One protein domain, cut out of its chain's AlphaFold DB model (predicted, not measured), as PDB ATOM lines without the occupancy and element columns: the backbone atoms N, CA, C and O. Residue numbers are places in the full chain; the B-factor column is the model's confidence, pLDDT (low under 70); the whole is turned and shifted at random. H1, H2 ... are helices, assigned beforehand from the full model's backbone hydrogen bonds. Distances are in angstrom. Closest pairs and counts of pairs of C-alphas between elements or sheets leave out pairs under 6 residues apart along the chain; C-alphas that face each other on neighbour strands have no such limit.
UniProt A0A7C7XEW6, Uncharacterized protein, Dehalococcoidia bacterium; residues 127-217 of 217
ATOM      1  N   LEU A 127      16.286 -40.023   0.454       90.88
ATOM      2  CA  LEU A 127      15.169 -40.822  -0.029       90.88
ATOM      3  C   LEU A 127      14.664 -40.286  -1.365       90.88
ATOM      4  O   LEU A 127      14.746 -39.093  -1.664       90.88
ATOM      5  N   ARG A 128      14.041 -41.161  -2.157       85.81
ATOM      6  CA  ARG A 128      13.349 -40.713  -3.370       85.81
ATOM      7  C   ARG A 128      12.124 -39.853  -3.044       85.81
ATOM      8  O   ARG A 128      11.813 -38.953  -3.809       85.81
ATOM      9  N   SER A 129      11.455 -40.142  -1.931       89.19
ATOM     10  CA  SER A 129      10.220 -39.487  -1.502       89.19
ATOM     11  C   SER A 129      10.485 -38.293  -0.583       89.19
ATOM     12  O   SER A 129      11.352 -38.378   0.285       89.19
ATOM     13  N   ASP A 130       9.717 -37.206  -0.712       92.25
ATOM     14  CA  ASP A 130       9.975 -35.946   0.014       92.25
ATOM     15  C   ASP A 130       8.949 -35.582   1.089       92.25
ATOM     16  O   ASP A 130       9.176 -34.657   1.863       92.25
ATOM     17  N   HIS A 131       7.825 -36.288   1.159       92.75
ATOM     18  CA  HIS A 131       6.704 -35.904   2.018       92.75
ATOM     19  C   HIS A 131       6.948 -36.157   3.521       92.75
ATOM     20  O   HIS A 131       7.876 -36.855   3.933       92.75
ATOM     21  N   LEU A 132       6.056 -35.619   4.353       95.81
ATOM     22  CA  LEU A 132       6.169 -35.622   5.815       95.81
ATOM     23  C   LEU A 132       5.967 -36.985   6.493       95.81
ATOM     24  O   LEU A 132       6.547 -37.230   7.541       95.81
ATOM     25  N   CYS A 133       5.151 -37.877   5.925       96.38
ATOM     26  CA  CYS A 133       4.826 -39.159   6.562       96.38
ATOM     27  C   CYS A 133       6.038 -40.106   6.700       96.38
ATOM     28  O   CYS A 133       6.285 -40.652   7.774       96.38
ATOM     29  N   CYS A 134       6.795 -40.310   5.620       95.00
ATOM     30  CA  CYS A 134       7.967 -41.198   5.591       95.00
ATOM     31  C   CYS A 134       8.951 -40.862   4.452       95.00
ATOM     32  O   CYS A 134       9.642 -41.738   3.939       95.00
ATOM     33  N   GLY A 135       8.982 -39.598   4.018       94.75
ATOM     34  CA  GLY A 135       9.959 -39.081   3.058       94.75
ATOM     35  C   GLY A 135      11.034 -38.223   3.729       94.75
ATOM     36  O   GLY A 135      11.128 -38.159   4.953       94.75
ATOM     37  N   ASN A 136      11.833 -37.517   2.928       96.31
ATOM     38  CA  ASN A 136      12.928 -36.677   3.423       96.31
ATOM     39  C   ASN A 136      12.470 -35.616   4.437       96.31
ATOM     40  O   ASN A 136      13.196 -35.363   5.395       96.31
ATOM     41  N   ALA A 137      11.274 -35.031   4.284       96.81
ATOM     42  CA  ALA A 137      10.754 -34.087   5.277       96.81
ATOM     43  C   ALA A 137      10.503 -34.746   6.643       96.81
ATOM     44  O   ALA A 137      10.707 -34.101   7.663       96.81
ATOM     45  N   SER A 138      10.141 -36.033   6.693       97.50
ATOM     46  CA  SER A 138      10.022 -36.771   7.959       97.50
ATOM     47  C   SER A 138      11.347 -36.811   8.722       97.50
ATOM     48  O   SER A 138      11.391 -36.531   9.920       97.50
ATOM     49  N   LEU A 139      12.432 -37.145   8.017       97.94
ATOM     50  CA  LEU A 139      13.771 -37.202   8.602       97.94
ATOM     51  C   LEU A 139      14.238 -35.795   9.000       97.94
ATOM     52  O   LEU A 139      14.763 -35.598  10.092       97.94
ATOM     53  N   GLY A 140      14.006 -34.812   8.125       97.44
ATOM     54  CA  GLY A 140      14.365 -33.415   8.349       97.44
ATOM     55  C   GLY A 140      13.691 -32.815   9.581       97.44
ATOM     56  O   GLY A 140      14.366 -32.164  10.372       97.44
ATOM     57  N   GLU A 141      12.398 -33.071   9.784       96.94
ATOM     58  CA  GLU A 141      11.654 -32.597  10.957       96.94
ATOM     59  C   GLU A 141      12.191 -33.193  12.263       96.94
ATOM     60  O   GLU A 141      12.384 -32.464  13.235       96.94
ATOM     61  N   MET A 142      12.510 -34.492  12.283       96.75
ATOM     62  CA  MET A 142      13.126 -35.123  13.455       96.75
ATOM     63  C   MET A 142      14.479 -34.474  13.791       96.75
ATOM     64  O   MET A 142      14.735 -34.126  14.943       96.75
ATOM     65  N   LEU A 143      15.334 -34.277  12.783       97.50
ATOM     66  CA  LEU A 143      16.653 -33.660  12.945       97.50
ATOM     67  C   LEU A 143      16.563 -32.196  13.400       97.50
ATOM     68  O   LEU A 143      17.339 -31.770  14.259       97.50
ATOM     69  N   LEU A 144      15.613 -31.438  12.847       96.06
ATOM     70  CA  LEU A 144      15.350 -30.054  13.229       96.06
ATOM     71  C   LEU A 144      14.904 -29.977  14.691       96.06
ATOM     72  O   LEU A 144      15.547 -29.297  15.487       96.06
ATOM     73  N   SER A 145      13.867 -30.727  15.072       94.25
ATOM     74  CA  SER A 145      13.346 -30.724  16.442       94.25
ATOM     75  C   SER A 145      14.359 -31.210  17.473       94.25
ATOM     76  O   SER A 145      14.437 -30.638  18.561       94.25
ATOM     77  N   ALA A 146      15.171 -32.215  17.140       94.19
ATOM     78  CA  ALA A 146      16.256 -32.655  18.010       94.19
ATOM     79  C   ALA A 146      17.327 -31.565  18.178       94.19
ATOM     80  O   ALA A 146      17.792 -31.326  19.293       94.19
ATOM     81  N   GLY A 147      17.701 -30.883  17.089       92.50
ATOM     82  CA  GLY A 147      18.670 -29.786  17.110       92.50
ATOM     83  C   GLY A 147      18.231 -28.608  17.985       92.50
ATOM     84  O   GLY A 147      19.056 -28.071  18.723       92.50
ATOM     85  N   GLU A 148      16.944 -28.253  17.947       88.56
ATOM     86  CA  GLU A 148      16.368 -27.200  18.796       88.56
ATOM     87  C   GLU A 148      16.336 -27.613  20.280       88.56
ATOM     88  O   GLU A 148      16.756 -26.844  21.142       88.56
ATOM     89  N   ASN A 149      15.915 -28.848  20.592       83.75
ATOM     90  CA  ASN A 149      15.738 -29.301  21.981       83.75
ATOM     91  C   ASN A 149      17.047 -29.626  22.711       83.75
ATOM     92  O   ASN A 149      17.163 -29.388  23.911       83.75
ATOM     93  N   TYR A 150      18.038 -30.183  22.014       81.88
ATOM     94  CA  TYR A 150      19.304 -30.590  22.633       81.88
ATOM     95  C   TYR A 150      20.444 -29.589  22.412       81.88
ATOM     96  O   TYR A 150      21.567 -29.833  22.849       81.88
ATOM     97  N   GLN A 151      20.181 -28.474  21.721       74.69
ATOM     98  CA  GLN A 151      21.189 -27.466  21.380       74.69
ATOM     99  C   GLN A 151      22.429 -28.058  20.685       74.69
ATOM    100  O   GLN A 151      23.535 -27.547  20.848       74.69
ATOM    101  N   TYR A 152      22.255 -29.128  19.894       81.06
ATOM    102  CA  TYR A 152      23.308 -29.711  19.057       81.06
ATOM    103  C   TYR A 152      23.229 -29.125  17.642       81.06
ATOM    104  O   TYR A 152      22.405 -29.569  16.832       81.06
ATOM    105  N   PRO A 153      24.107 -28.168  17.271       83.94
ATOM    106  CA  PRO A 153      24.010 -27.495  15.977       83.94
ATOM    107  C   PRO A 153      24.215 -28.445  14.793       83.94
ATOM    108  O   PRO A 153      23.737 -28.174  13.694       83.94
ATOM    109  N   SER A 154      24.903 -29.570  15.007       91.62
ATOM    110  CA  SER A 154      25.162 -30.591  13.988       91.62
ATOM    111  C   SER A 154      23.886 -31.258  13.467       91.62
ATOM    112  O   SER A 154      23.804 -31.533  12.272       91.62
ATOM    113  N   TRP A 155      22.871 -31.481  14.308       94.50
ATOM    114  CA  TRP A 155      21.606 -32.091  13.876       94.50
ATOM    115  C   TRP A 155      20.760 -31.123  13.053       94.50
ATOM    116  O   TRP A 155      20.274 -31.485  11.983       94.50
ATOM    117  N   LYS A 156      20.707 -29.851  13.462       92.75
ATOM    118  CA  LYS A 156      20.093 -28.792  12.650       92.75
ATOM    119  C   LYS A 156      20.805 -28.628  11.302       92.75
ATOM    120  O   LYS A 156      20.158 -28.500  10.267       92.75
ATOM    121  N   GLN A 157      22.138 -28.693  11.281       94.31
ATOM    122  CA  GLN A 157      22.909 -28.684  10.032       94.31
ATOM    123  C   GLN A 157      22.624 -29.913   9.159       94.31
ATOM    124  O   GLN A 157      22.567 -29.785   7.936       94.31
ATOM    125  N   ALA A 158      22.411 -31.088   9.758       96.12
ATOM    126  CA  ALA A 158      22.018 -32.289   9.028       96.12
ATOM    127  C   ALA A 158      20.630 -32.133   8.381       96.12
ATOM    128  O   ALA A 158      20.495 -32.447   7.199       96.12
ATOM    129  N   ALA A 159      19.648 -31.561   9.094       96.62
ATOM    130  CA  ALA A 159      18.347 -31.200   8.521       96.62
ATOM    131  C   ALA A 159      18.507 -30.253   7.318       96.62
ATOM    132  O   ALA A 159      18.040 -30.553   6.221       96.62
ATOM    133  N   LEU A 160      19.261 -29.159   7.480       95.81
ATOM    134  CA  LEU A 160      19.521 -28.195   6.404       95.81
ATOM    135  C   LEU A 160      20.193 -28.840   5.184       95.81
ATOM    136  O   LEU A 160      19.820 -28.556   4.042       95.81
ATOM    137  N   LYS A 161      21.174 -29.723   5.400       96.50
ATOM    138  CA  LYS A 161      21.875 -30.444   4.329       96.50
ATOM    139  C   LYS A 161      20.945 -31.404   3.584       96.50
ATOM    140  O   LYS A 161      20.991 -31.455   2.350       96.50
ATOM    141  N   LEU A 162      20.113 -32.145   4.313       96.88
ATOM    142  CA  LEU A 162      19.129 -33.055   3.731       96.88
ATOM    143  C   LEU A 162      18.160 -32.281   2.831       96.88
ATOM    144  O   LEU A 162      18.011 -32.602   1.652       96.88
ATOM    145  N   THR A 163      17.588 -31.198   3.350       95.75
ATOM    146  CA  THR A 163      16.620 -30.370   2.626       95.75
ATOM    147  C   THR A 163      17.248 -29.664   1.428       95.75
ATOM    148  O   THR A 163      16.654 -29.632   0.351       95.75
ATOM    149  N   SER A 164      18.485 -29.176   1.558       95.19
ATOM    150  CA  SER A 164      19.232 -28.581   0.438       95.19
ATOM    151  C   SER A 164      19.463 -29.585  -0.694       95.19
ATOM    152  O   SER A 164      19.343 -29.237  -1.871       95.19
ATOM    153  N   THR A 165      19.741 -30.847  -0.353       94.44
ATOM    154  CA  THR A 165      19.849 -31.938  -1.334       94.44
ATOM    155  C   THR A 165      18.511 -32.164  -2.044       94.44
ATOM    156  O   THR A 165      18.482 -32.247  -3.273       94.44
ATOM    157  N   THR A 166      17.396 -32.180  -1.305       92.94
ATOM    158  CA  THR A 166      16.051 -32.307  -1.889       92.94
ATOM    159  C   THR A 166      15.725 -31.164  -2.856       92.94
ATOM    160  O   THR A 166      15.290 -31.420  -3.977       92.94
ATOM    161  N   ILE A 167      15.990 -29.910  -2.472       91.75
ATOM    162  CA  ILE A 167      15.766 -28.735  -3.335       91.75
ATOM    163  C   ILE A 167      16.645 -28.794  -4.592       91.75
ATOM    164  O   ILE A 167      16.180 -28.491  -5.693       91.75
ATOM    165  N   SER A 168      17.907 -29.208  -4.452       91.06
ATOM    166  CA  SER A 168      18.828 -29.334  -5.590       91.06
ATOM    167  C   SER A 168      18.326 -30.370  -6.597       91.06
ATOM    168  O   SER A 168      18.279 -30.085  -7.793       91.06
ATOM    169  N   ARG A 169      17.858 -31.530  -6.113       87.75
ATOM    170  CA  ARG A 169      17.245 -32.567  -6.956       87.75
ATOM    171  C   ARG A 169      15.978 -32.067  -7.649       87.75
ATOM    172  O   ARG A 169      15.814 -32.281  -8.848       87.75
ATOM    173  N   HIS A 170      15.113 -31.357  -6.926       82.75
ATOM    174  CA  HIS A 170      13.925 -30.735  -7.514       82.75
ATOM    175  C   HIS A 170      14.290 -29.748  -8.628       82.75
ATOM    176  O   HIS A 170      13.659 -29.730  -9.677       82.75
ATOM    177  N   THR A 171      15.330 -28.938  -8.427       80.00
ATOM    178  CA  THR A 171      15.778 -27.949  -9.419       80.00
ATOM    179  C   THR A 171      16.268 -28.617 -10.706       80.00
ATOM    180  O   THR A 171      16.040 -28.082 -11.788       80.00
ATOM    181  N   SER A 172      16.898 -29.794 -10.615       79.88
ATOM    182  CA  SER A 172      17.337 -30.553 -11.793       79.88
ATOM    183  C   SER A 172      16.228 -31.358 -12.476       79.88
ATOM    184  O   SER A 172      16.274 -31.527 -13.690       79.88
ATOM    185  N   GLU A 173      15.259 -31.880 -11.719       78.81
ATOM    186  CA  GLU A 173      14.241 -32.817 -12.230       78.81
ATOM    187  C   GLU A 173      12.865 -32.171 -12.474       78.81
ATOM    188  O   GLU A 173      12.035 -32.739 -13.176       78.81
ATOM    189  N   GLY A 174      12.606 -30.992 -11.904       69.88
ATOM    190  CA  GLY A 174      11.364 -30.230 -12.066       69.88
ATOM    191  C   GLY A 174      10.159 -30.729 -11.258       69.88
ATOM    192  O   GLY A 174       9.085 -30.145 -11.392       69.88
ATOM    193  N   VAL A 175      10.302 -31.779 -10.438       68.06
ATOM    194  CA  VAL A 175       9.190 -32.379  -9.675       68.06
ATOM    195  C   VAL A 175       9.579 -32.772  -8.246       68.06
ATOM    196  O   VAL A 175      10.639 -33.352  -8.008       68.06
ATOM    197  N   PHE A 176       8.692 -32.491  -7.281       70.06
ATOM    198  CA  PHE A 176       8.748 -33.085  -5.938       70.06
ATOM    199  C   PHE A 176       8.104 -34.459  -6.007       70.06
ATOM    200  O   PHE A 176       7.058 -34.610  -6.637       70.06
ATOM    201  N   THR A 177       8.709 -35.460  -5.372       70.31
ATOM    202  CA  THR A 177       8.233 -36.842  -5.509       70.31
ATOM    203  C   THR A 177       7.317 -37.213  -4.331       70.31
ATOM    204  O   THR A 177       7.797 -37.277  -3.192       70.31
ATOM    205  N   PRO A 178       6.002 -37.419  -4.561       65.50
ATOM    206  CA  PRO A 178       5.048 -37.794  -3.518       65.50
ATOM    207  C   PRO A 178       5.107 -39.293  -3.177       65.50
ATOM    208  O   PRO A 178       5.837 -40.067  -3.796       65.50
ATOM    209  N   HIS A 179       4.300 -39.713  -2.195       57.62
ATOM    210  CA  HIS A 179       4.122 -41.129  -1.870       57.62
ATOM    211  C   HIS A 179       3.372 -41.847  -3.012       57.62
ATOM    212  O   HIS A 179       2.228 -41.500  -3.310       57.62
ATOM    213  N   SER A 180       3.978 -42.900  -3.570       54.09
ATOM    214  CA  SER A 180       3.428 -43.888  -4.524       54.09
ATOM    215  C   SER A 180       3.654 -43.682  -6.034       54.09
ATOM    216  O   SER A 180       3.817 -42.584  -6.552       54.09
ATOM    217  N   VAL A 181       3.622 -44.844  -6.696       47.19
ATOM    218  CA  VAL A 181       3.896 -45.281  -8.083       47.19
ATOM    219  C   VAL A 181       3.411 -44.376  -9.228       47.19
ATOM    220  O   VAL A 181       3.830 -44.558 -10.369       47.19
ATOM    221  N   PHE A 182       2.566 -43.387  -8.950       47.59
ATOM    222  CA  PHE A 182       2.092 -42.402  -9.919       47.59
ATOM    223  C   PHE A 182       2.973 -41.150  -9.853       47.59
ATOM    224  O   PHE A 182       2.515 -40.074  -9.478       47.59
ATOM    225  N   ASN A 183       4.249 -41.304 -10.224       54.12
ATOM    226  CA  ASN A 183       5.300 -40.269 -10.208       54.12
ATOM    227  C   ASN A 183       4.984 -38.986 -11.019       54.12
ATOM    228  O   ASN A 183       5.830 -38.099 -11.094       54.12
ATOM    229  N   GLU A 184       3.800 -38.871 -11.624       56.91
ATOM    230  CA  GLU A 184       3.445 -37.815 -12.578       56.91
ATOM    231  C   GLU A 184       2.248 -36.948 -12.158       56.91
ATOM    232  O   GLU A 184       1.978 -35.935 -12.800       56.91
ATOM    233  N   LEU A 185       1.529 -37.291 -11.080       65.94
ATOM    234  CA  LEU A 185       0.403 -36.479 -10.607       65.94
ATOM    235  C   LEU A 185       0.811 -35.617  -9.413       65.94
ATOM    236  O   LEU A 185       1.263 -36.111  -8.380       65.94
ATOM    237  N   PHE A 186       0.607 -34.306  -9.549       78.31
ATOM    238  CA  PHE A 186       0.778 -33.356  -8.456       78.31
ATOM    239  C   PHE A 186      -0.104 -33.748  -7.261       78.31
ATOM    240  O   PHE A 186      -1.329 -33.802  -7.371       78.31
ATOM    241  N   ASN A 187       0.525 -33.996  -6.109       83.81
ATOM    242  CA  ASN A 187      -0.156 -34.301  -4.855       83.81
ATOM    243  C   ASN A 187       0.015 -33.121  -3.875       83.81
ATOM    244  O   ASN A 187       1.124 -32.916  -3.369       83.81
ATOM    245  N   PRO A 188      -1.044 -32.340  -3.591       89.94
ATOM    246  CA  PRO A 188      -1.008 -31.235  -2.630       89.94
ATOM    247  C   PRO A 188      -1.338 -31.658  -1.188       89.94
ATOM    248  O   PRO A 188      -1.578 -30.809  -0.340       89.94
ATOM    249  N   SER A 189      -1.429 -32.954  -0.876       92.38
ATOM    250  CA  SER A 189      -1.747 -33.376   0.495       92.38
ATOM    251  C   SER A 189      -0.627 -33.023   1.479       92.38
ATOM    252  O   SER A 189       0.551 -32.954   1.120       92.38
ATOM    253  N   LEU A 190      -0.997 -32.826   2.745       94.75
ATOM    254  CA  LEU A 190      -0.053 -32.467   3.800       94.75
ATOM    255  C   LEU A 190       0.937 -33.606   4.095       94.75
ATOM    256  O   LEU A 190       2.140 -33.431   3.972       94.75
ATOM    257  N   PHE A 191       0.455 -34.801   4.434       94.31
ATOM    258  CA  PHE A 191       1.340 -35.880   4.897       94.31
ATOM    259  C   PHE A 191       2.061 -36.639   3.776       94.31
ATOM    260  O   PHE A 191       3.130 -37.208   4.012       94.31
ATOM    261  N   GLN A 192       1.495 -36.672   2.569       91.69
ATOM    262  CA  GLN A 192       1.991 -37.495   1.456       91.69
ATOM    263  C   GLN A 192       2.371 -36.684   0.209       91.69
ATOM    264  O   GLN A 192       2.835 -37.260  -0.778       91.69
ATOM    265  N   GLY A 193       2.190 -35.363   0.250       89.44
ATOM    266  CA  GLY A 193       2.355 -34.476  -0.890       89.44
ATOM    267  C   GLY A 193       3.278 -33.287  -0.634       89.44
ATOM    268  O   GLY A 193       3.964 -33.175   0.383       89.44
ATOM    269  N   SER A 194       3.286 -32.390  -1.616       89.75
ATOM    270  CA  SER A 194       4.154 -31.212  -1.694       89.75
ATOM    271  C   SER A 194       3.870 -30.164  -0.618       89.75
ATOM    272  O   SER A 194       4.800 -29.499  -0.168       89.75
ATOM    273  N   SER A 195       2.624 -30.041  -0.152       93.56
ATOM    274  CA  SER A 195       2.274 -29.091   0.910       93.56
ATOM    275  C   SER A 195       2.988 -29.401   2.223       93.56
ATOM    276  O   SER A 195       3.399 -28.474   2.912       93.56
ATOM    277  N   GLY A 196       3.220 -30.679   2.539       94.62
ATOM    278  CA  GLY A 196       4.024 -31.057   3.701       94.62
ATOM    279  C   GLY A 196       5.487 -30.672   3.583       94.62
ATOM    280  O   GLY A 196       6.073 -30.163   4.534       94.62
ATOM    281  N   PHE A 197       6.071 -30.867   2.401       93.69
ATOM    282  CA  PHE A 197       7.438 -30.416   2.156       93.69
ATOM    283  C   PHE A 197       7.537 -28.886   2.241       93.69
ATOM    284  O   PHE A 197       8.446 -28.363   2.876       93.69
ATOM    285  N   GLY A 198       6.563 -28.162   1.679       94.88
ATOM    286  CA  GLY A 198       6.469 -26.709   1.817       94.88
ATOM    287  C   GLY A 198       6.382 -26.262   3.278       94.88
ATOM    288  O   GLY A 198       7.091 -25.342   3.672       94.88
ATOM    289  N   TYR A 199       5.581 -26.946   4.100       96.81
ATOM    290  CA  TYR A 199       5.500 -26.673   5.535       96.81
ATOM    291  C   TYR A 199       6.843 -26.891   6.249       96.81
ATOM    292  O   TYR A 199       7.280 -26.033   7.013       96.81
ATOM    293  N   HIS A 200       7.540 -27.985   5.938       96.69
ATOM    294  CA  HIS A 200       8.887 -28.253   6.449       96.69
ATOM    295  C   HIS A 200       9.889 -27.141   6.082       96.69
ATOM    296  O   HIS A 200      10.686 -26.726   6.922       96.69
ATOM    297  N   LEU A 201       9.832 -26.597   4.858       96.38
ATOM    298  CA  LEU A 201      10.670 -25.453   4.469       96.38
ATOM    299  C   LEU A 201      10.394 -24.216   5.325       96.38
ATOM    300  O   LEU A 201      11.333 -23.537   5.730       96.38
ATOM    301  N   LEU A 202       9.121 -23.929   5.604       96.75
ATOM    302  CA  LEU A 202       8.744 -22.801   6.453       96.75
ATOM    303  C   LEU A 202       9.265 -22.999   7.881       96.75
ATOM    304  O   LEU A 202       9.890 -22.089   8.422       96.75
ATOM    305  N   ARG A 203       9.103 -24.198   8.457       95.94
ATOM    306  CA  ARG A 203       9.654 -24.522   9.783       95.94
ATOM    307  C   ARG A 203      11.172 -24.449   9.845       95.94
ATOM    308  O   ARG A 203      11.710 -24.064  10.871       95.94
ATOM    309  N   LEU A 204      11.889 -24.805   8.780       93.88
ATOM    310  CA  LEU A 204      13.348 -24.669   8.761       93.88
ATOM    311  C   LEU A 204      13.813 -23.213   8.854       93.88
ATOM    312  O   LEU A 204      14.889 -22.961   9.401       93.88
ATOM    313  N   LEU A 205      13.034 -22.284   8.295       92.75
ATOM    314  CA  LEU A 205      13.323 -20.853   8.337       92.75
ATOM    315  C   LEU A 205      12.932 -20.253   9.688       92.75
ATOM    316  O   LEU A 205      13.749 -19.561  10.286       92.75
ATOM    317  N   GLU A 206      11.735 -20.579  10.179       92.44
ATOM    318  CA  GLU A 206      11.160 -20.003  11.401       92.44
ATOM    319  C   GLU A 206      10.691 -21.102  12.383       92.44
ATOM    320  O   GLU A 206       9.492 -21.249  12.641       92.44
ATOM    321  N   PRO A 207      11.608 -21.922  12.944       88.75
ATOM    322  CA  PRO A 207      11.236 -23.087  13.757       88.75
ATOM    323  C   PRO A 207      10.571 -22.730  15.090       88.75
ATOM    324  O   PRO A 207       9.875 -23.572  15.653       88.75
ATOM    325  N   ALA A 208      10.791 -21.510  15.589       87.56
ATOM    326  CA  ALA A 208      10.211 -21.013  16.836       87.56
ATOM    327  C   ALA A 208       8.779 -20.476  16.665       87.56
ATOM    328  O   ALA A 208       8.019 -20.472  17.630       87.56
ATOM    329  N   ASP A 209       8.411 -20.051  15.452       92.31
ATOM    330  CA  ASP A 209       7.118 -19.415  15.171       92.31
ATOM    331  C   ASP A 209       6.086 -20.395  14.592       92.31
ATOM    332  O   ASP A 209       4.894 -20.084  14.534       92.31
ATOM    333  N   LEU A 210       6.527 -21.576  14.143       95.31
ATOM    334  CA  LEU A 210       5.679 -22.565  13.481       95.31
ATOM    335  C   LEU A 210       5.633 -23.896  14.245       95.31
ATOM    336  O   LEU A 210       6.689 -24.498  14.485       95.31
ATOM    337  N   PRO A 211       4.421 -24.406  14.553       94.38
ATOM    338  CA  PRO A 211       4.254 -25.610  15.357       94.38
ATOM    339  C   PRO A 211       4.804 -26.842  14.647       94.38
ATOM    340  O   PRO A 211       4.801 -26.944  13.413       94.38
ATOM    341  N   ASN A 212       5.250 -27.823  15.419       94.88
ATOM    342  CA  ASN A 212       5.573 -29.123  14.874       94.88
ATOM    343  C   ASN A 212       4.304 -29.946  14.645       94.88
ATOM    344  O   ASN A 212       3.843 -30.675  15.518       94.88
ATOM    345  N   ILE A 213       3.786 -29.926  13.419       96.31
ATOM    346  CA  ILE A 213       2.601 -30.720  13.060       96.31
ATOM    347  C   ILE A 213       2.814 -32.235  13.189       96.31
ATOM    348  O   ILE A 213       1.842 -32.979  13.276       96.31
ATOM    349  N   LEU A 214       4.065 -32.711  13.217       96.94
ATOM    350  CA  LEU A 214       4.378 -34.118  13.481       96.94
ATOM    351  C   LEU A 214       4.319 -34.468  14.977       96.94
ATOM    352  O   LEU A 214       4.296 -35.648  15.319       96.94
ATOM    353  N   LEU A 215       4.258 -33.464  15.853       96.12
ATOM    354  CA  LEU A 215       3.915 -33.598  17.270       96.12
ATOM    355  C   LEU A 215       2.449 -33.259  17.560       96.12
ATOM    356  O   LEU A 215       2.030 -33.373  18.700       96.12
ATOM    357  N   LEU A 216       1.646 -32.923  16.541       94.81
ATOM    358  CA  LEU A 216       0.239 -32.529  16.707       94.81
ATOM    359  C   LEU A 216       0.060 -31.249  17.554       94.81
ATOM    360  O   LEU A 216      -0.934 -31.119  18.268       94.81
ATOM    361  N   GLU A 217       1.025 -30.329  17.456       90.06
ATOM    362  CA  GLU A 217       1.016 -28.985  18.065       90.06
ATOM    363  C   GLU A 217       0.125 -27.977  17.320       90.06
ATOM    364  O   GLU A 217      -0.008 -28.084  16.075       90.06
TER     365      GLU A 217
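This is residues 127 to 217 of the 217 residues of an uncharacterized protein of Dehalococcoidia bacterium (UniProt A0A7C7XEW6). A helical hairpin, H1 and H2 running back along each other, has the shorter H3 packed on H1, and the three make a small up-and-down bundle with their centres in a triangle. A long loop, residues 174 to 193, leads from H2 to H3 at the end of the bundle where H2 ends and H3 begins, and the tail 206 to 217 follows H3. The printed part has 91 residues with three named helices, in the order H1, H2, H3, and no named strand; the class is all helix. It is compact, with a radius of gyration of the C-alphas of 12.7 A and spans of 39 by 27 by 18 A.

H1, residues 136 to 150, H2, residues 153 to 173, and H3, residues 194 to 205, form a bundle that is up and down, each helix running against the one before it. H1 and H2 touch as a hairpin, at a shallow tilt of 20 degrees, opposite ways; their closest C-alphas, of Gly 140 and Ala 159, are 4.6 A apart. H1 and H3 touch at a shallow tilt of 25 degrees, the same way, with the closest C-alphas, of Ala 137 and Phe 197, 5.8 A apart. H2 and H3 are close but not clearly touching, at a steep tilt of 41 degrees, opposite ways; their closest C-alphas, of Leu 160 and Leu 204, are 7.5 A apart. In H1, H2 and H3 every O i to N i+4 pair is within hydrogen-bond range.

H1, 21.1 A long, begins at C-alpha 136 (12.928, -36.677, 3.423). H2, the longest helix with 21 residues, is 30.3 A long and ends at C-alpha 173 (14.241, -32.817, -12.230). H3, 17.1 A long, ends at C-alpha 205 (13.323, -20.853, 8.337).

The two C-alphas farthest apart, of Gln 151 and Glu 184, are 39.7 A apart. The printed part has no cut and ends at the chain's last residue, 217. The link from H1 to H2 is tight, 2 residues, and that from H2 to H3 is long, 20 residues. Mean pLDDT of the printed part is 88.0; residues 174 to 175 and 178 to 185 are under 70.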